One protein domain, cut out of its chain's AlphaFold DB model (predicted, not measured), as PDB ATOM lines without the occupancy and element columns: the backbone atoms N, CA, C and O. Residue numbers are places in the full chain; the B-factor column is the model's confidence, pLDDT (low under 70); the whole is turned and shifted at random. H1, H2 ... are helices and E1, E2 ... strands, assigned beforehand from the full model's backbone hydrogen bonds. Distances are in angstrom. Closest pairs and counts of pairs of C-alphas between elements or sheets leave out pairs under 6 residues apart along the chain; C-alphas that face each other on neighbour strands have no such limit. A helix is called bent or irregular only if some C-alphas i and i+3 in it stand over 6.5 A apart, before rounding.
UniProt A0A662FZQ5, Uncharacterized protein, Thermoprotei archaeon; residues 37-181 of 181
ATOM      1  N   GLU A  37     192.447 217.087 244.468       86.75
ATOM      2  CA  GLU A  37     193.311 216.654 245.569       86.75
ATOM      3  C   GLU A  37     192.901 215.280 246.120       86.75
ATOM      4  O   GLU A  37     193.746 214.409 246.324       86.75
ATOM      5  N   ASP A  38     191.599 215.030 246.280       84.69
ATOM      6  CA  ASP A  38     191.105 213.714 246.694       84.69
ATOM      7  C   ASP A  38     191.453 212.632 245.662       84.69
ATOM      8  O   ASP A  38     191.838 211.525 246.040       84.69
ATOM      9  N   VAL A  39     191.373 212.942 244.363       87.50
ATOM     10  CA  VAL A  39     191.739 211.999 243.292       87.50
ATOM     11  C   VAL A  39     193.242 211.700 243.307       87.50
ATOM     12  O   VAL A  39     193.630 210.539 243.160       87.50
ATOM     13  N   TYR A  40     194.090 212.705 243.556       88.56
ATOM     14  CA  TYR A  40     195.525 212.499 243.778       88.56
ATOM     15  C   TYR A  40     195.788 211.609 244.996       88.56
ATOM     16  O   TYR A  40     196.515 210.621 244.882       88.56
ATOM     17  N   ARG A  41     195.148 211.888 246.138       86.44
ATOM     18  CA  ARG A  41     195.275 211.060 247.347       86.44
ATOM     19  C   ARG A  41     194.871 209.609 247.080       86.44
ATOM     20  O   ARG A  41     195.563 208.688 247.507       86.44
ATOM     21  N   ILE A  42     193.779 209.395 246.348       84.38
ATOM     22  CA  ILE A  42     193.298 208.058 245.978       84.38
ATOM     23  C   ILE A  42     194.302 207.342 245.069       84.38
ATOM     24  O   ILE A  42     194.600 206.176 245.321       84.38
ATOM     25  N   ARG A  43     194.870 208.020 244.058       88.31
ATOM     26  CA  ARG A  43     195.945 207.466 243.210       88.31
ATOM     27  C   ARG A  43     197.128 206.987 244.052       88.31
ATOM     28  O   ARG A  43     197.634 205.888 243.826       88.31
ATOM     29  N   GLU A  44     197.569 207.801 245.005       87.81
ATOM     30  CA  GLU A  44     198.697 207.466 245.878       87.81
ATOM     31  C   GLU A  44     198.399 206.243 246.753       87.81
ATOM     32  O   GLU A  44     199.209 205.318 246.830       87.81
ATOM     33  N   GLU A  45     197.222 206.183 247.378       83.00
ATOM     34  CA  GLU A  45     196.836 205.037 248.212       83.00
ATOM     35  C   GLU A  45     196.667 203.744 247.397       83.00
ATOM     36  O   GLU A  45     197.124 202.676 247.820       83.00
ATOM     37  N   LEU A  46     196.124 203.851 246.183       81.00
ATOM     38  CA  LEU A  46     196.017 202.752 245.223       81.00
ATOM     39  C   LEU A  46     197.386 202.182 244.823       81.00
ATOM     40  O   LEU A  46     197.571 200.964 244.804       81.00
ATOM     41  N   ASN A  47     198.364 203.044 244.531       85.38
ATOM     42  CA  ASN A  47     199.722 202.626 244.167       85.38
ATOM     43  C   ASN A  47     200.512 202.034 245.352       85.38
ATOM     44  O   ASN A  47     201.453 201.259 245.143       85.38
ATOM     45  N   LYS A  48     200.111 202.326 246.597       81.00
ATOM     46  CA  LYS A  48     200.646 201.688 247.816       81.00
ATOM     47  C   LYS A  48     200.064 200.296 248.084       81.00
ATOM     48  O   LYS A  48     200.447 199.678 249.074       81.00
ATOM     49  N   HIS A  49     199.168 199.789 247.230       69.12
ATOM     50  CA  HIS A  49     198.445 198.523 247.429       69.12
ATOM     51  C   HIS A  49     197.675 198.465 248.761       69.12
ATOM     52  O   HIS A  49     197.455 197.387 249.318       69.12
ATOM     53  N   LYS A  50     197.278 199.624 249.297       63.59
ATOM     54  CA  LYS A  50     196.456 199.696 250.504       63.59
ATOM     55  C   LYS A  50     194.986 199.592 250.123       63.59
ATOM     56  O   LYS A  50     194.587 199.953 249.020       63.59
ATOM     57  N   ARG A  51     194.166 199.109 251.057       62.41
ATOM     58  CA  ARG A  51     192.714 199.250 250.942       62.41
ATOM     59  C   ARG A  51     192.396 200.743 250.989       62.41
ATOM     60  O   ARG A  51     192.663 201.385 251.999       62.41
ATOM     61  N   THR A  52     191.861 201.275 249.899       62.25
ATOM     62  CA  THR A  52     191.448 202.677 249.804       62.25
ATOM     63  C   THR A  52     189.931 202.744 249.852       62.25
ATOM     64  O   THR A  52     189.260 202.181 248.986       62.25
ATOM     65  N   ASP A  53     189.391 203.425 250.858       63.31
ATOM     66  CA  ASP A  53     187.969 203.746 250.878       63.31
ATOM     67  C   ASP A  53     187.703 204.841 249.845       63.31
ATOM     68  O   ASP A  53     188.367 205.883 249.816       63.31
ATOM     69  N   LEU A  54     186.757 204.579 248.948       66.44
ATOM     70  CA  LEU A  54     186.401 205.523 247.902       66.44
ATOM     71  C   LEU A  54     185.331 206.492 248.419       66.44
ATOM     72  O   LEU A  54     184.381 206.049 249.069       66.44
ATOM     73  N   PRO A  55     185.432 207.795 248.102       63.91
ATOM     74  CA  PRO A  55     184.363 208.744 248.377       63.91
ATOM     75  C   PRO A  55     183.030 208.288 247.766       63.91
ATOM     76  O   PRO A  55     183.001 207.593 246.741       63.91
ATOM     77  N   GLN A  56     181.919 208.707 248.382       60.69
ATOM     78  CA  GLN A  56     180.576 208.360 247.916       60.69
ATOM     79  C   GLN A  56     180.399 208.702 246.425       60.69
ATOM     80  O   GLN A  56     180.917 209.701 245.927       60.69
ATOM     81  N   LYS A  57     179.644 207.858 245.708       67.88
ATOM     82  CA  LYS A  57     179.339 207.971 244.264       67.88
ATOM     83  C   LYS A  57     180.501 207.684 243.293       67.88
ATOM     84  O   LYS A  57     180.336 207.924 242.096       67.88
ATOM     85  N   ALA A  58     181.626 207.128 243.752       71.44
ATOM     86  CA  ALA A  58     182.640 206.581 242.847       71.44
ATOM     87  C   ALA A  58     182.044 205.468 241.969       71.44
ATOM     88  O   ALA A  58     181.326 204.594 242.461       71.44
ATOM     89  N   ARG A  59     182.356 205.475 240.670       71.69
ATOM     90  CA  ARG A  59     182.004 204.384 239.752       71.69
ATOM     91  C   ARG A  59     183.274 203.724 239.246       71.69
ATOM     92  O   ARG A  59     184.119 204.396 238.662       71.69
ATOM     93  N   ALA A  60     183.382 202.412 239.439       71.19
ATOM     94  CA  ALA A  60     184.357 201.607 238.720       71.19
ATOM     95  C   ALA A  60     183.741 201.186 237.383       71.19
ATOM     96  O   ALA A  60     182.811 200.376 237.333       71.19
ATOM     97  N   ILE A  61     184.243 201.768 236.306       74.31
ATOM     98  CA  ILE A  61     183.881 201.409 234.940       74.31
ATOM     99  C   ILE A  61     185.047 200.660 234.302       74.31
ATOM    100  O   ILE A  61     186.215 200.876 234.634       74.31
ATOM    101  N   LEU A  62     184.731 199.752 233.388       72.94
ATOM    102  CA  LEU A  62     185.755 199.193 232.517       72.94
ATOM    103  C   LEU A  62     186.112 200.240 231.475       72.94
ATOM    104  O   LEU A  62     185.229 200.937 230.970       72.94
ATOM    105  N   ASP A  63     187.397 200.326 231.147       73.62
ATOM    106  CA  ASP A  63     187.814 201.016 229.940       73.62
ATOM    107  C   ASP A  63     187.097 200.339 228.756       73.62
ATOM    108  O   ASP A  63     187.233 199.119 228.580       73.62
ATOM    109  N   PRO A  64     186.277 201.074 227.984       63.78
ATOM    110  CA  PRO A  64     185.483 200.488 226.911       63.78
ATOM    111  C   PRO A  64     186.351 199.859 225.816       63.78
ATOM    112  O   PRO A  64     185.857 199.018 225.065       63.78
ATOM    113  N   GLN A  65     187.629 200.241 225.716       71.88
ATOM    114  CA  GLN A  65     188.553 199.686 224.737       71.88
ATOM    115  C   GLN A  65     189.602 198.795 225.420       71.88
ATOM    116  O   GLN A  65     190.504 199.301 226.100       71.88
ATOM    117  N   PRO A  66     189.546 197.458 225.231       72.75
ATOM    118  CA  PRO A  66     190.602 196.586 225.721       72.75
ATOM    119  C   PRO A  66     191.930 197.005 225.105       72.75
ATOM    120  O   PRO A  66     192.062 197.188 223.895       72.75
ATOM    121  N   THR A  67     192.934 197.142 225.956       81.44
ATOM    122  CA  THR A  67     194.278 197.513 225.537       81.44
ATOM    123  C   THR A  67     195.098 196.260 225.285       81.44
ATOM    124  O   THR A  67     194.953 195.250 225.974       81.44
ATOM    125  N   VAL A  68     195.961 196.310 224.273       83.50
ATOM    126  CA  VAL A  68     196.858 195.199 223.956       83.50
ATOM    127  C   VAL A  68     198.166 195.383 224.712       83.50
ATOM    128  O   VAL A  68     198.887 196.357 224.500       83.50
ATOM    129  N   LEU A  69     198.467 194.421 225.576       83.88
ATOM    130  CA  LEU A  69     199.765 194.258 226.208       83.88
ATOM    131  C   LEU A  69     200.607 193.322 225.339       83.88
ATOM    132  O   LEU A  69     200.276 192.146 225.193       83.88
ATOM    133  N   LYS A  70     201.688 193.838 224.752       86.12
ATOM    134  CA  LYS A  70     202.652 193.031 223.992       86.12
ATOM    135  C   LYS A  70     203.877 192.759 224.849       86.12
ATOM    136  O   LYS A  70     204.435 193.706 225.393       86.12
ATOM    137  N   ILE A  71     204.281 191.497 224.970       84.44
ATOM    138  CA  ILE A  71     205.446 191.056 225.748       84.44
ATOM    139  C   ILE A  71     206.186 189.990 224.946       84.44
ATOM    140  O   ILE A  71     205.679 188.879 224.787       84.44
ATOM    141  N   GLY A  72     207.375 190.322 224.436       78.62
ATOM    142  CA  GLY A  72     208.238 189.354 223.741       78.62
ATOM    143  C   GLY A  72     207.535 188.668 222.564       78.62
ATOM    144  O   GLY A  72     207.550 187.446 222.456       78.62
ATOM    145  N   GLY A  73     206.812 189.446 221.753       77.50
ATOM    146  CA  GLY A  73     206.031 188.949 220.613       77.50
ATOM    147  C   GLY A  73     204.680 188.307 220.960       77.50
ATOM    148  O   GLY A  73     203.894 188.042 220.057       77.50
ATOM    149  N   ARG A  74     204.359 188.088 222.244       82.88
ATOM    150  CA  ARG A  74     203.033 187.615 222.676       82.88
ATOM    151  C   ARG A  74     202.102 188.782 222.946       82.88
ATOM    152  O   ARG A  74     202.509 189.762 223.566       82.88
ATOM    153  N   GLU A  75     200.845 188.642 222.548       85.81
ATOM    154  CA  GLU A  75     199.811 189.650 222.769       85.81
ATOM    155  C   GLU A  75     198.788 189.178 223.804       85.81
ATOM    156  O   GLU A  75     198.302 188.047 223.761       85.81
ATOM    157  N   TYR A  76     198.448 190.068 224.728       81.88
ATOM    158  CA  TYR A  76     197.472 189.850 225.787       81.88
ATOM    159  C   TYR A  76     196.423 190.958 225.715       81.88
ATOM    160  O   TYR A  76     196.764 192.141 225.711       81.88
ATOM    161  N   ARG A  77     195.141 190.589 225.665       82.62
ATOM    162  CA  ARG A  77     194.044 191.558 225.794       82.62
ATOM    163  C   ARG A  77     193.831 191.868 227.270       82.62
ATOM    164  O   ARG A  77     193.542 190.960 228.046       82.62
ATOM    165  N   VAL A  78     193.972 193.138 227.634       81.12
ATOM    166  CA  VAL A  78     193.847 193.628 229.007       81.12
ATOM    167  C   VAL A  78     192.702 194.628 229.076       81.12
ATOM    168  O   VAL A  78     192.679 195.616 228.341       81.12
ATOM    169  N   PHE A  79     191.756 194.382 229.974       82.94
ATOM    170  CA  PHE A  79     190.656 195.298 230.251       82.94
ATOM    171  C   PHE A  79     191.032 196.181 231.437       82.94
ATOM    172  O   PHE A  79     191.008 195.741 232.592       82.94
ATOM    173  N   ARG A  80     191.422 197.423 231.131       85.44
ATOM    174  CA  ARG A  80     191.784 198.416 232.141       85.44
ATOM    175  C   ARG A  80     190.553 198.814 232.950       85.44
ATOM    176  O   ARG A  80     189.432 198.812 232.446       85.44
ATOM    177  N   VAL A  81     190.773 199.162 234.208       84.88
ATOM    178  CA  VAL A  81     189.730 199.659 235.101       84.88
ATOM    179  C   VAL A  81     189.912 201.153 235.297       84.88
ATOM    180  O   VAL A  81     191.026 201.629 235.516       84.88
ATOM    181  N   VAL A  82     188.810 201.887 235.231       86.81
ATOM    182  CA  VAL A  82     188.749 203.317 235.511       86.81
ATOM    183  C   VAL A  82     187.838 203.525 236.712       86.81
ATOM    184  O   VAL A  82     186.689 203.096 236.717       86.81
ATOM    185  N   ILE A  83     188.352 204.190 237.739       84.88
ATOM    186  CA  ILE A  83     187.574 204.635 238.894       84.88
ATOM    187  C   ILE A  83     187.351 206.122 238.708       84.88
ATOM    188  O   ILE A  83     188.318 206.880 238.731       84.88
ATOM    189  N   CYS A  84     186.109 206.544 238.501       86.25
ATOM    190  CA  CYS A  84     185.818 207.934 238.182       86.25
ATOM    191  C   CYS A  84     184.586 208.489 238.892       86.25
ATOM    192  O   CYS A  84     183.668 207.763 239.289       86.25
ATOM    193  N   TRP A  85     184.561 209.814 238.957       85.12
ATOM    194  CA  TRP A  85     183.459 210.640 239.418       85.12
ATOM    195  C   TRP A  85     183.036 211.581 238.292       85.12
ATOM    196  O   TRP A  85     183.844 211.967 237.445       85.12
ATOM    197  N   SER A  86     181.758 211.960 238.289       82.38
ATOM    198  CA  SER A  86     181.217 212.928 237.335       82.38
ATOM    199  C   SER A  86     181.637 214.341 237.746       82.38
ATOM    200  O   SER A  86     180.938 215.000 238.514       82.38
ATOM    201  N   VAL A  87     182.791 214.784 237.249       79.50
ATOM    202  CA  VAL A  87     183.353 216.125 237.458       79.50
ATOM    203  C   VAL A  87     183.808 216.666 236.105       79.50
ATOM    204  O   VAL A  87     184.626 216.050 235.420       79.50
ATOM    205  N   GLY A  88     183.253 217.810 235.705       74.69
ATOM    206  CA  GLY A  88     183.573 218.450 234.431       74.69
ATOM    207  C   GLY A  88     184.904 219.207 234.451       74.69
ATOM    208  O   GLY A  88     185.379 219.622 235.502       74.69
ATOM    209  N   GLY A  89     185.484 219.418 233.267       75.50
ATOM    210  CA  GLY A  89     186.583 220.370 233.048       75.50
ATOM    211  C   GLY A  89     188.001 219.793 233.051       75.50
ATOM    212  O   GLY A  89     188.929 220.500 232.667       75.50
ATOM    213  N   TYR A  90     188.189 218.517 233.398       81.69
ATOM    214  CA  TYR A  90     189.519 217.897 233.478       81.69
ATOM    215  C   TYR A  90     189.768 216.889 232.355       81.69
ATOM    216  O   TYR A  90     188.983 215.960 232.158       81.69
ATOM    217  N   ARG A  91     190.889 217.039 231.641       85.00
ATOM    218  CA  ARG A  91     191.349 216.088 230.621       85.00
ATOM    219  C   ARG A  91     192.731 215.559 230.985       85.00
ATOM    220  O   ARG A  91     193.704 216.302 230.940       85.00
ATOM    221  N   TYR A  92     192.790 214.276 231.323       83.50
ATOM    222  CA  TYR A  92     194.017 213.550 231.627       83.50
ATOM    223  C   TYR A  92     193.977 212.202 230.912       83.50
ATOM    224  O   TYR A  92     193.029 211.438 231.071       83.50
ATOM    225  N   ASP A  93     195.012 211.891 230.145       80.88
ATOM    226  CA  ASP A  93     195.157 210.591 229.496       80.88
ATOM    227  C   ASP A  93     196.617 210.157 229.597       80.88
ATOM    228  O   ASP A  93     197.414 210.315 228.674       80.88
ATOM    229  N   ILE A  94     196.998 209.720 230.799       78.88
ATOM    230  CA  ILE A  94     198.385 209.386 231.115       78.88
ATOM    231  C   ILE A  94     198.538 207.871 231.066       78.88
ATOM    232  O   ILE A  94     198.100 207.162 231.975       78.88
ATOM    233  N   ASP A  95     199.175 207.376 230.013       79.50
ATOM    234  CA  ASP A  95     199.708 206.018 229.967       79.50
ATOM    235  C   ASP A  95     201.097 205.988 230.620       79.50
ATOM    236  O   ASP A  95     201.947 206.841 230.362       79.50
ATOM    237  N   THR A  96     201.349 205.001 231.479       83.06
ATOM    238  CA  THR A  96     202.646 204.824 232.148       83.06
ATOM    239  C   THR A  96     202.970 203.345 232.333       83.06
ATOM    240  O   THR A  96     202.071 202.512 232.422       83.06
ATOM    241  N   LEU A  97     204.270 203.037 232.377       83.69
ATOM    242  CA  LEU A  97     204.817 201.712 232.695       83.69
ATOM    243  C   LEU A  97     205.408 201.639 234.120       83.69
ATOM    244  O   LEU A  97     206.013 200.632 234.493       83.69
ATOM    245  N   ARG A  98     205.301 202.724 234.902       86.06
ATOM    246  CA  ARG A  98     205.950 202.872 236.220       86.06
ATOM    247  C   ARG A  98     205.000 202.680 237.396       86.06
ATOM    248  O   ARG A  98     205.431 202.271 238.469       86.06
ATOM    249  N   GLU A  99     203.724 202.973 237.197       89.56
ATOM    250  CA  GLU A  99     202.710 202.992 238.248       89.56
ATOM    251  C   GLU A  99     201.480 202.208 237.810       89.56
ATOM    252  O   GLU A  99     201.116 202.208 236.636       89.56
ATOM    253  N   LEU A 100     200.823 201.556 238.768       87.44
ATOM    254  CA  LEU A 100     199.613 200.784 238.502       87.44
ATOM    255  C   LEU A 100     198.393 201.670 238.306       87.44
ATOM    256  O   LEU A 100     197.453 201.236 237.656       87.44
ATOM    257  N   TRP A 101     198.400 202.889 238.837       88.94
ATOM    258  CA  TRP A 101     197.285 203.823 238.741       88.94
ATOM    259  C   TRP A 101     197.793 205.206 238.351       88.94
ATOM    260  O   TRP A 101     198.656 205.763 239.024       88.94
ATOM    261  N   SER A 102     197.252 205.762 237.268       91.19
ATOM    262  CA  SER A 102     197.505 207.142 236.841       91.19
ATOM    263  C   SER A 102     196.215 207.949 236.858       91.19
ATOM    264  O   SER A 102     195.119 207.391 236.934       91.19
ATOM    265  N   LEU A 103     196.343 209.271 236.777       90.69
ATOM    266  CA  LEU A 103     195.192 210.144 236.585       90.69
ATOM    267  C   LEU A 103     194.552 209.931 235.217       90.69
ATOM    268  O   LEU A 103     195.232 209.748 234.205       90.69
ATOM    269  N   TRP A 104     193.230 210.033 235.205       90.81
ATOM    270  CA  TRP A 104     192.409 209.931 234.016       90.81
ATOM    271  C   TRP A 104     191.280 210.960 234.057       90.81
ATOM    272  O   TRP A 104     190.696 211.223 235.106       90.81
ATOM    273  N   GLY A 105     190.947 211.539 232.911       88.81
ATOM    274  CA  GLY A 105     189.808 212.429 232.767       88.81
ATOM    275  C   GLY A 105     189.488 212.706 231.307       88.81
ATOM    276  O   GLY A 105     190.385 212.875 230.484       88.81
ATOM    277  N   ASN A 106     188.201 212.771 230.978       87.12
ATOM    278  CA  ASN A 106     187.719 212.930 229.600       87.12
ATOM    279  C   ASN A 106     186.972 214.258 229.363       87.12
ATOM    280  O   ASN A 106     186.327 214.445 228.333       87.12
ATOM    281  N   GLY A 107     187.035 215.185 230.318       84.06
ATOM    282  CA  GLY A 107     186.333 216.469 230.310       84.06
ATOM    283  C   GLY A 107     184.960 216.452 230.988       84.06
ATOM    284  O   GLY A 107     184.473 217.518 231.349       84.06
ATOM    285  N   THR A 108     184.359 215.276 231.202       83.81
ATOM    286  CA  THR A 108     183.084 215.108 231.939       83.81
ATOM    287  C   THR A 108     183.238 214.283 233.213       83.81
ATOM    288  O   THR A 108     182.438 214.402 234.137       83.81
ATOM    289  N   HIS A 109     184.267 213.442 233.248       86.44
ATOM    290  CA  HIS A 109     184.627 212.607 234.373       86.44
ATOM    291  C   HIS A 109     186.098 212.822 234.712       86.44
ATOM    292  O   HIS A 109     186.923 213.038 233.819       86.44
ATOM    293  N   LEU A 110     186.407 212.703 235.999       87.81
ATOM    294  CA  LEU A 110     187.754 212.718 236.555       87.81
ATOM    295  C   LEU A 110     187.937 211.463 237.407       87.81
ATOM    296  O   LEU A 110     186.999 211.013 238.065       87.81
ATOM    297  N   GLY A 111     189.135 210.893 237.398       89.00
ATOM    298  CA  GLY A 111     189.405 209.678 238.132       89.00
ATOM    299  C   GLY A 111     190.822 209.157 237.982       89.00
ATOM    300  O   GLY A 111     191.762 209.887 237.673       89.00
ATOM    301  N   VAL A 112     190.947 207.856 238.201       89.50
ATOM    302  CA  VAL A 112     192.190 207.105 238.071       89.50
ATOM    303  C   VAL A 112     191.978 205.904 237.164       89.50
ATOM    304  O   VAL A 112     190.953 205.227 237.241       89.50
ATOM    305  N   ARG A 113     192.952 205.633 236.300       89.94
ATOM    306  CA  ARG A 113     192.947 204.491 235.385       89.94
ATOM    307  C   ARG A 113     194.076 203.543 235.743       89.94
ATOM    308  O   ARG A 113     195.196 203.976 236.017       89.94
ATOM    309  N   SER A 114     193.783 202.249 235.697       88.31
ATOM    310  CA  SER A 114     194.791 201.221 235.881       88.31
ATOM    311  C   SER A 114     195.744 201.165 234.684       88.31
ATOM    312  O   SER A 114     195.290 201.085 233.541       88.31
ATOM    313  N   ASN A 115     197.045 201.120 234.940       89.44
ATOM    314  CA  ASN A 115     198.081 200.907 233.941       89.44
ATOM    315  C   ASN A 115     198.902 199.656 234.265       89.44
ATOM    316  O   ASN A 115     198.433 198.727 234.924       89.44
ATOM    317  N   LEU A 116     200.128 199.641 233.752       88.25
ATOM    318  CA  LEU A 116     201.088 198.579 233.910       88.25
ATOM    319  C   LEU A 116     202.280 199.112 234.700       88.25
ATOM    320  O   LEU A 116     202.748 200.221 234.459       88.25
ATOM    321  N   ARG A 117     202.784 198.314 235.634       90.12
ATOM    322  CA  ARG A 117     203.994 198.619 236.394       90.12
ATOM    323  C   ARG A 117     205.035 197.550 236.122       90.12
ATOM    324  O   ARG A 117     204.759 196.363 236.266       90.12
ATOM    325  N   ILE A 118     206.234 197.978 235.741       89.19
ATOM    326  CA  ILE A 118     207.374 197.088 235.519       89.19
ATOM    327  C   ILE A 118     208.401 197.330 236.616       89.19
ATOM    328  O   ILE A 118     208.871 198.451 236.802       89.19
ATOM    329  N   VAL A 119     208.761 196.269 237.331       89.44
ATOM    330  CA  VAL A 119     209.836 196.281 238.326       89.44
ATOM    331  C   VAL A 119     210.945 195.357 237.840       89.44
ATOM    332  O   VAL A 119     210.733 194.154 237.697       89.44
ATOM    333  N   ALA A 120     212.119 195.927 237.574       86.94
ATOM    334  CA  ALA A 120     213.296 195.195 237.122       86.94
ATOM    335  C   ALA A 120     214.284 194.997 238.278       86.94
ATOM    336  O   ALA A 120     214.638 195.957 238.960       86.94
ATOM    337  N   SER A 121     214.741 193.763 238.495       85.44
ATOM    338  CA  SER A 121     215.769 193.450 239.492       85.44
ATOM    339  C   SER A 121     216.533 192.182 239.109       85.44
ATOM    340  O   SER A 121     215.933 191.121 238.985       85.44
ATOM    341  N   GLY A 122     217.852 192.277 238.903       75.62
ATOM    342  CA  GLY A 122     218.741 191.109 238.786       75.62
ATOM    343  C   GLY A 122     218.338 190.053 237.743       75.62
ATOM    344  O   GLY A 122     218.413 188.863 238.030       75.62
ATOM    345  N   GLY A 123     217.865 190.463 236.560       79.31
ATOM    346  CA  GLY A 123     217.399 189.539 235.510       79.31
ATOM    347  C   GLY A 123     215.954 189.050 235.673       79.31
ATOM    348  O   GLY A 123     215.479 188.259 234.860       79.31
ATOM    349  N   LEU A 124     215.228 189.532 236.686       85.00
ATOM    350  CA  LEU A 124     213.786 189.359 236.850       85.00
ATOM    351  C   LEU A 124     213.051 190.647 236.451       85.00
ATOM    352  O   LEU A 124     213.335 191.723 236.980       85.00
ATOM    353  N   LEU A 125     212.063 190.525 235.566       88.12
ATOM    354  CA  LEU A 125     211.073 191.562 235.280       88.12
ATOM    355  C   LEU A 125     209.725 191.143 235.844       88.12
ATOM    356  O   LEU A 125     209.120 190.184 235.372       88.12
ATOM    357  N   VAL A 126     209.228 191.885 236.825       88.50
ATOM    358  CA  VAL A 126     207.865 191.721 237.326       88.50
ATOM    359  C   VAL A 126     206.970 192.721 236.606       88.50
ATOM    360  O   VAL A 126     207.176 193.926 236.715       88.50
ATOM    361  N   VAL A 127     205.992 192.212 235.863       87.50
ATOM    362  CA  VAL A 127     205.008 192.999 235.116       87.50
ATOM    363  C   VAL A 127     203.667 192.895 235.824       87.50
ATOM    364  O   VAL A 127     203.030 191.842 235.831       87.50
ATOM    365  N   GLU A 128     203.242 193.995 236.416       86.94
ATOM    366  CA  GLU A 128     202.043 194.108 237.235       86.94
ATOM    367  C   GLU A 128     200.957 194.865 236.468       86.94
ATOM    368  O   GLU A 128     201.229 195.926 235.907       86.94
ATOM    369  N   TYR A 129     199.735 194.335 236.423       84.19
ATOM    370  CA  TYR A 129     198.614 194.975 235.726       84.19
ATOM    371  C   TYR A 129     197.262 194.582 236.323       84.19
ATOM    372  O   TYR A 129     197.122 193.514 236.917       84.19
ATOM    373  N   PHE A 130     196.247 195.426 236.137       80.62
ATOM    374  CA  PHE A 130     194.857 195.081 236.448       80.62
ATOM    375  C   PHE A 130     194.135 194.544 235.215       80.62
ATOM    376  O   PHE A 130     194.336 195.032 234.104       80.62
ATOM    377  N   ASN A 131     193.261 193.567 235.430       77.06
ATOM    378  CA  ASN A 131     192.369 193.040 234.408       77.06
ATOM    379  C   ASN A 131     191.013 192.724 235.044       77.06
ATOM    380  O   ASN A 131     190.928 191.911 235.966       77.06
ATOM    381  N   SER A 132     189.945 193.364 234.572       71.12
ATOM    382  CA  SER A 132     188.587 193.058 235.027       71.12
ATOM    383  C   SER A 132     187.626 192.960 233.854       71.12
ATOM    384  O   SER A 132     187.711 193.714 232.896       71.12
ATOM    385  N   THR A 133     186.677 192.036 233.949       62.47
ATOM    386  CA  THR A 133     185.596 191.860 232.968       62.47
ATOM    387  C   THR A 133     184.247 192.335 233.498       62.47
ATOM    388  O   THR A 133     183.246 192.232 232.794       62.47
ATOM    389  N   ARG A 134     184.192 192.856 234.735       60.09
ATOM    390  CA  ARG A 134     182.960 193.339 235.371       60.09
ATOM    391  C   ARG A 134     183.159 194.728 235.978       60.09
ATOM    392  O   ARG A 134     184.193 194.996 236.590       60.09
ATOM    393  N   SER A 135     182.153 195.583 235.815       57.84
ATOM    394  CA  SER A 135     181.962 196.803 236.608       57.84
ATOM    395  C   SER A 135     181.277 196.453 237.939       57.84
ATOM    396  O   SER A 135     180.543 195.466 238.016       57.84
ATOM    397  N   GLY A 136     181.524 197.222 239.002       57.06
ATOM    398  CA  GLY A 136     180.985 196.917 240.335       57.06
ATOM    399  C   GLY A 136     181.530 197.809 241.452       57.06
ATOM    400  O   GLY A 136     182.265 198.761 241.178       57.06
ATOM    401  N   ALA A 137     181.164 197.514 242.704       52.72
ATOM    402  CA  ALA A 137     181.826 198.115 243.861       52.72
ATOM    403  C   ALA A 137     183.267 197.589 243.955       52.72
ATOM    404  O   ALA A 137     183.603 196.566 243.370       52.72
ATOM    405  N   ILE A 138     184.157 198.329 244.614       53.62
ATOM    406  CA  ILE A 138     185.577 197.966 244.660       53.62
ATOM    407  C   ILE A 138     185.854 197.234 245.962       53.62
ATOM    408  O   ILE A 138     185.920 197.851 247.022       53.62
ATOM    409  N   SER A 139     186.083 195.925 245.877       46.72
ATOM    410  CA  SER A 139     186.764 195.178 246.932       46.72
ATOM    411  C   SER A 139     188.158 194.748 246.460       46.72
ATOM    412  O   SER A 139     188.329 194.099 245.425       46.72
ATOM    413  N   TYR A 140     189.192 195.143 247.214       48.78
ATOM    414  CA  TYR A 140     190.556 194.658 246.998       48.78
ATOM    415  C   TYR A 140     190.643 193.229 247.520       48.78
ATOM    416  O   TYR A 140     190.781 192.998 248.722       48.78
ATOM    417  N   VAL A 141     190.573 192.258 246.620       48.00
ATOM    418  CA  VAL A 141     190.942 190.882 246.947       48.00
ATOM    419  C   VAL A 141     192.438 190.729 246.694       48.00
ATOM    420  O   VAL A 141     192.971 191.278 245.728       48.00
ATOM    421  N   ARG A 142     193.125 189.994 247.582       48.50
ATOM    422  CA  ARG A 142     194.543 189.636 247.423       48.50
ATOM    423  C   ARG A 142     194.816 189.192 245.978       48.50
ATOM    424  O   ARG A 142     193.983 188.477 245.412       48.50
ATOM    425  N   PRO A 143     195.966 189.568 245.394       51.62
ATOM    426  CA  PRO A 143     196.296 189.190 244.028       51.62
ATOM    427  C   PRO A 143     196.183 187.677 243.865       51.62
ATOM    428  O   PRO A 143     196.862 186.913 244.555       51.62
ATOM    429  N   LYS A 144     195.340 187.231 242.930       52.66
ATOM    430  CA  LYS A 144     195.465 185.877 242.400       52.66
ATOM    431  C   LYS A 144     196.659 185.920 241.457       52.66
ATOM    432  O   LYS A 144     196.529 186.339 240.313       52.66
ATOM    433  N   VAL A 145     197.831 185.557 241.972       53.31
ATOM    434  CA  VAL A 145     199.083 185.569 241.209       53.31
ATOM    435  C   VAL A 145     198.950 184.589 240.045       53.31
ATOM    436  O   VAL A 145     199.023 183.377 240.221       53.31
ATOM    437  N   PHE A 146     198.716 185.119 238.848       60.72
ATOM    438  CA  PHE A 146     198.817 184.362 237.610       60.72
ATOM    439  C   PHE A 146     200.247 184.486 237.081       60.72
ATOM    440  O   PHE A 146     200.525 185.291 236.194       60.72
ATOM    441  N   GLU A 147     201.170 183.725 237.673       59.88
ATOM    442  CA  GLU A 147     202.571 183.726 237.255       59.88
ATOM    443  C   GLU A 147     202.717 183.000 235.914       59.88
ATOM    444  O   GLU A 147     202.462 181.803 235.787       59.88
ATOM    445  N   ARG A 148     203.156 183.736 234.892       66.94
ATOM    446  CA  ARG A 148     203.621 183.165 233.627       66.94
ATOM    447  C   ARG A 148     205.063 183.589 233.421       66.94
ATOM    448  O   ARG A 148     205.324 184.787 233.349       66.94
ATOM    449  N   VAL A 149     205.955 182.604 233.319       66.81
ATOM    450  CA  VAL A 149     207.388 182.821 233.111       66.81
ATOM    451  C   VAL A 149     207.719 182.830 231.619       66.81
ATOM    452  O   VAL A 149     207.366 181.894 230.900       66.81
ATOM    453  N   ILE A 150     208.379 183.888 231.146       68.50
ATOM    454  CA  ILE A 150     208.923 183.992 229.781       68.50
ATOM    455  C   ILE A 150     210.434 184.203 229.892       68.50
ATOM    456  O   ILE A 150     210.864 185.035 230.690       68.50
ATOM    457  N   TYR A 151     211.210 183.466 229.095       68.12
ATOM    458  CA  TYR A 151     212.651 183.660 228.928       68.12
ATOM    459  C   TYR A 151     212.914 184.216 227.530       68.12
ATOM    460  O   TYR A 151     212.475 183.626 226.544       68.12
ATOM    461  N   ALA A 152     213.593 185.357 227.448       67.19
ATOM    462  CA  ALA A 152     213.957 185.996 226.187       67.19
ATOM    463  C   ALA A 152     215.315 186.700 226.319       67.19
ATOM    464  O   ALA A 152     215.664 187.146 227.411       67.19
ATOM    465  N   SER A 153     216.068 186.771 225.216       70.56
ATOM    466  CA  SER A 153     217.327 187.527 225.091       70.56
ATOM    467  C   SER A 153     217.097 189.016 224.826       70.56
ATOM    468  O   SER A 153     217.940 189.846 225.156       70.56
ATOM    469  N   GLU A 154     215.950 189.351 224.243       82.38
ATOM    470  CA  GLU A 154     215.440 190.703 224.079       82.38
ATOM    471  C   GLU A 154     213.924 190.666 224.265       82.38
ATOM    472  O   GLU A 154     213.235 189.793 223.726       82.38
ATOM    473  N   ILE A 155     213.391 191.597 225.053       85.81
ATOM    474  CA  ILE A 155     211.960 191.690 225.303       85.81
ATOM    475  C   ILE A 155     211.477 193.129 225.254       85.81
ATOM    476  O   ILE A 155     211.859 193.970 226.063       85.81
ATOM    477  N   THR A 156     210.562 193.383 224.324       87.62
ATOM    478  CA  THR A 156     209.805 194.632 224.257       87.62
ATOM    479  C   THR A 156     208.472 194.442 224.968       87.62
ATOM    480  O   THR A 156     207.725 193.504 224.666       87.62
ATOM    481  N   ILE A 157     208.184 195.339 225.909       86.94
ATOM    482  CA  ILE A 157     206.911 195.437 226.620       86.94
ATOM    483  C   ILE A 157     206.215 196.716 226.168       86.94
ATOM    484  O   ILE A 157     206.773 197.804 226.289       86.94
ATOM    485  N   ARG A 158     204.992 196.594 225.646       87.81
ATOM    486  CA  ARG A 158     204.189 197.725 225.161       87.81
ATOM    487  C   ARG A 158     202.758 197.639 225.667       87.81
ATOM    488  O   ARG A 158     202.159 196.567 225.610       87.81
ATOM    489  N   MET A 159     202.202 198.777 226.078       84.25
ATOM    490  CA  MET A 159     200.786 198.934 226.400       84.25
ATOM    491  C   MET A 159     200.315 200.312 225.922       84.25
ATOM    492  O   MET A 159     200.872 201.325 226.330       84.25
ATOM    493  N   GLY A 160     199.318 200.359 225.036       81.06
ATOM    494  CA  GLY A 160     198.871 201.624 224.440       81.06
ATOM    495  C   GLY A 160     200.006 202.345 223.700       81.06
ATOM    496  O   GLY A 160     200.642 201.771 222.801       81.06
ATOM    497  N   ASN A 161     200.266 203.591 224.105       82.88
ATOM    498  CA  ASN A 161     201.277 204.465 223.500       82.88
ATOM    499  C   ASN A 161     202.656 204.394 224.171       82.88
ATOM    500  O   ASN A 161     203.589 205.047 223.708       82.88
ATOM    501  N   VAL A 162     202.812 203.601 225.232       87.75
ATOM    502  CA  VAL A 162     204.079 203.472 225.963       87.75
ATOM    503  C   VAL A 162     204.736 202.117 225.715       87.75
ATOM    504  O   VAL A 162     204.074 201.075 225.676       87.75
ATOM    505  N   SER A 163     206.060 202.124 225.564       89.88
ATOM    506  CA  SER A 163     206.871 200.921 225.377       89.88
ATOM    507  C   SER A 163     208.218 201.019 226.078       89.88
ATOM    508  O   SER A 163     208.765 202.105 226.249       89.88
ATOM    509  N   THR A 164     208.774 199.870 226.439       90.00
ATOM    510  CA  THR A 164     210.139 199.733 226.943       90.00
ATOM    511  C   THR A 164     210.741 198.421 226.449       90.00
ATOM    512  O   THR A 164     209.999 197.487 226.132       90.00
ATOM    513  N   SER A 165     212.068 198.345 226.397       88.38
ATOM    514  CA  SER A 165     212.799 197.166 225.940       88.38
ATOM    515  C   SER A 165     213.885 196.797 226.939       88.38
ATOM    516  O   SER A 165     214.538 197.670 227.510       88.38
ATOM    517  N   TYR A 166     214.079 195.497 227.128       85.81
ATOM    518  CA  TYR A 166     215.123 194.929 227.973       85.81
ATOM    519  C   TYR A 166     215.932 193.916 227.173       85.81
ATOM    520  O   TYR A 166     215.371 193.165 226.373       85.81
ATOM    521  N   THR A 167     217.238 193.884 227.409       83.44
ATOM    522  CA  THR A 167     218.182 192.971 226.760       83.44
ATOM    523  C   THR A 167     218.854 192.069 227.795       83.44
ATOM    524  O   THR A 167     218.959 192.415 228.973       83.44
ATOM    525  N   GLY A 168     219.308 190.898 227.352       79.38
ATOM    526  CA  GLY A 168     219.916 189.872 228.196       79.38
ATOM    527  C   GLY A 168     218.923 188.807 228.666       79.38
ATOM    528  O   GLY A 168     217.716 188.915 228.455       79.38
ATOM    529  N   TYR A 169     219.442 187.750 229.298       77.56
ATOM    530  CA  TYR A 169     218.628 186.633 229.778       77.56
ATOM    531  C   TYR A 169     217.701 187.088 230.903       77.56
ATOM    532  O   TYR A 169     218.128 187.285 232.042       77.56
ATOM    533  N   THR A 170     216.427 187.261 230.565       78.38
ATOM    534  CA  THR A 170     215.464 187.890 231.462       78.38
ATOM    535  C   THR A 170     214.291 186.964 231.739       78.38
ATOM    536  O   THR A 170     213.611 186.515 230.817       78.38
ATOM    537  N   ARG A 171     214.034 186.696 233.023       83.19
ATOM    538  CA  ARG A 171     212.834 186.010 233.504       83.19
ATOM    539  C   ARG A 171     211.724 187.041 233.655       83.19
ATOM    540  O   ARG A 171     211.839 187.941 234.480       83.19
ATOM    541  N   VAL A 172     210.628 186.900 232.919       82.88
ATOM    542  CA  VAL A 172     209.460 187.783 233.078       82.88
ATOM    543  C   VAL A 172     208.381 187.086 233.883       82.88
ATOM    544  O   VAL A 172     207.992 185.986 233.521       82.88
ATOM    545  N   VAL A 173     207.894 187.721 234.948       85.25
ATOM    546  CA  VAL A 173     206.794 187.257 235.801       85.25
ATOM    547  C   VAL A 173     205.624 188.215 235.656       85.25
ATOM    548  O   VAL A 173     205.722 189.390 236.004       85.25
ATOM    549  N   LEU A 174     204.500 187.707 235.159       81.62
ATOM    550  CA  LEU A 174     203.252 188.465 235.088       81.62
ATOM    551  C   LEU A 174     202.494 188.375 236.420       81.62
ATOM    552  O   LEU A 174     202.398 187.299 237.007       81.62
ATOM    553  N   ARG A 175     201.939 189.493 236.892       82.94
ATOM    554  CA  ARG A 175     201.039 189.567 238.052       82.94
ATOM    555  C   ARG A 175     199.768 190.312 237.666       82.94
ATOM    556  O   ARG A 175     199.796 191.514 237.416       82.94
ATOM    557  N   GLU A 176     198.664 189.574 237.623       79.06
ATOM    558  CA  GLU A 176     197.333 190.116 237.350       79.06
ATOM    559  C   GLU A 176     196.604 190.442 238.663       79.06
ATOM    560  O   GLU A 176     196.472 189.591 239.546       79.06
ATOM    561  N   TYR A 177     196.088 191.664 238.766       77.31
ATOM    562  CA  TYR A 177     195.190 192.116 239.824       77.31
ATOM    563  C   TYR A 177     193.750 192.188 239.298       77.31
ATOM    564  O   TYR A 177     193.518 192.493 238.127       77.31
ATOM    565  N   ARG A 178     192.765 191.916 240.161       71.00
ATOM    566  CA  ARG A 178     191.334 191.930 239.813       71.00
ATOM    567  C   ARG A 178     190.545 192.773 240.801       71.00
ATOM    568  O   ARG A 178     190.870 192.794 241.984       71.00
ATOM    569  N   ILE A 179     189.487 193.411 240.308       63.34
ATOM    570  CA  ILE A 179     188.490 194.100 241.133       63.34
ATOM    571  C   ILE A 179     187.245 193.214 241.174       63.34
ATOM    572  O   ILE A 179     186.749 192.808 240.122       63.34
ATOM    573  N   TYR A 180     186.787 192.874 242.380       56.34
ATOM    574  CA  TYR A 180     185.539 192.140 242.588       56.34
ATOM    575  C   TYR A 180     184.424 193.107 243.000       56.34
ATOM    576  O   TYR A 180     184.728 194.022 243.772       56.34
ATOM    577  N   PRO A 181     183.188 192.888 242.505       51.28
ATOM    578  CA  PRO A 181     182.006 193.656 242.889       51.28
ATOM    579  C   PRO A 181     181.672 193.529 244.376       51.28
ATOM    580  O   PRO A 181     182.082 192.523 245.004       51.28
TER     581      PRO A 181
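Overview. This is residues 37 to 181 of the 181 residues of an uncharacterized protein of Thermoprotei archaeon (UniProt A0A662FZQ5). Two strongly twisted sheets sit end to end along the longest axis: E1 E4 E7 E6 E5 with H1 over one face, and E3 E2 E10 E11 E9 E8, folded back on itself at the bent strand E11. E3 runs on into E4, and E7 into E8, from one sheet to the other. The printed part has 145 residues, with one named helix followed by eleven named strands, and is mostly strand; the first sheet is all antiparallel, the second mixed. The whole is compact, with a radius of gyration of the C-alphas of 15.5 A, yet elongated, spanning 47 by 29 by 25 A.

Arrangement. H1, residues 37 to 47, has every O i to N i+4 pair within hydrogen-bond range. It is on the sheet of E1 (59 to 62), E4 (81 to 85), E7 (110 to 114), E6 (101 to 106) and E5 (91 to 93), in that order: two layers, a helix on one face of a sheet. Its height over the sheet is 9.0 A, and it lies over E7 and E6, along the strands, at 7 degrees to E7 on the local plane. The closest C-alphas of H1 and E6 are those of Arg 43 and Trp 101, 5.9 A. Within hydrogen-bond range are N 61 and O 82 of E1 and E4, 2.8 A, N 83 and O 112 of E4 and E7, 2.8 A, N 111 and O 104 of the hairpin E6 and E7, 2.8 A, and N 105 and O 92 of the hairpin E5 and E6, 2.8 A. E5 E6 E7 form a meander, each strand the antiparallel neighbour of the one before, and E4 E5 E6 E7 a Greek key, a meander whose last strand is also the antiparallel neighbour of E4. The other sheet runs E3 (74 to 78), E2 (67 to 71), E10 (149 to 159), E11 (162 to 177), E9 (124 to 130), E8 (116 to 121). It is a folded sheet, bent back into two leaves: E3 E2 E10 face E9 E8, with E11 as the hinge. E10 bends by 118 degrees at residue 153 and E11 by 138 degrees at residue 168. Antiparallel pairs are the hairpin E2 and E3 (N 69 and O 76, 2.8 A), E2 and E10 (N 70 and O 158, 2.9 A), the hairpin E10 and E11 (N 155 and O 166, 2.8 A) and the hairpin E8 and E9 (N 128 and O 117, 2.8 A). E11 and E9 are parallel, with N 173 and O 125 at 2.8 A. H1 is apart from E8, E9, E10 and E11.

Along the chain. H1 begins at C-alpha 37 (193.311, 216.654, 245.569) and is 15.5 A long. E6 measures 16.1 A, E8 16.5 A, E9 19.8 A, E10 18.7 A and E11 20.0 A from first to last C-alpha. E11 ends at C-alpha 177 (195.190, 192.116, 239.824).

Size, cuts and confidence. The C-alphas of Gln 56 and Ser 153 are the two farthest apart, 48.0 A. The printed part has no cut. The links H1 to E1 and E9 to E10 are long, with 11 and 18 residues. Mean pLDDT of the printed part is 77.9; residues 49 to 57, 64, 133 to 152 and 179 to 181 are under 70.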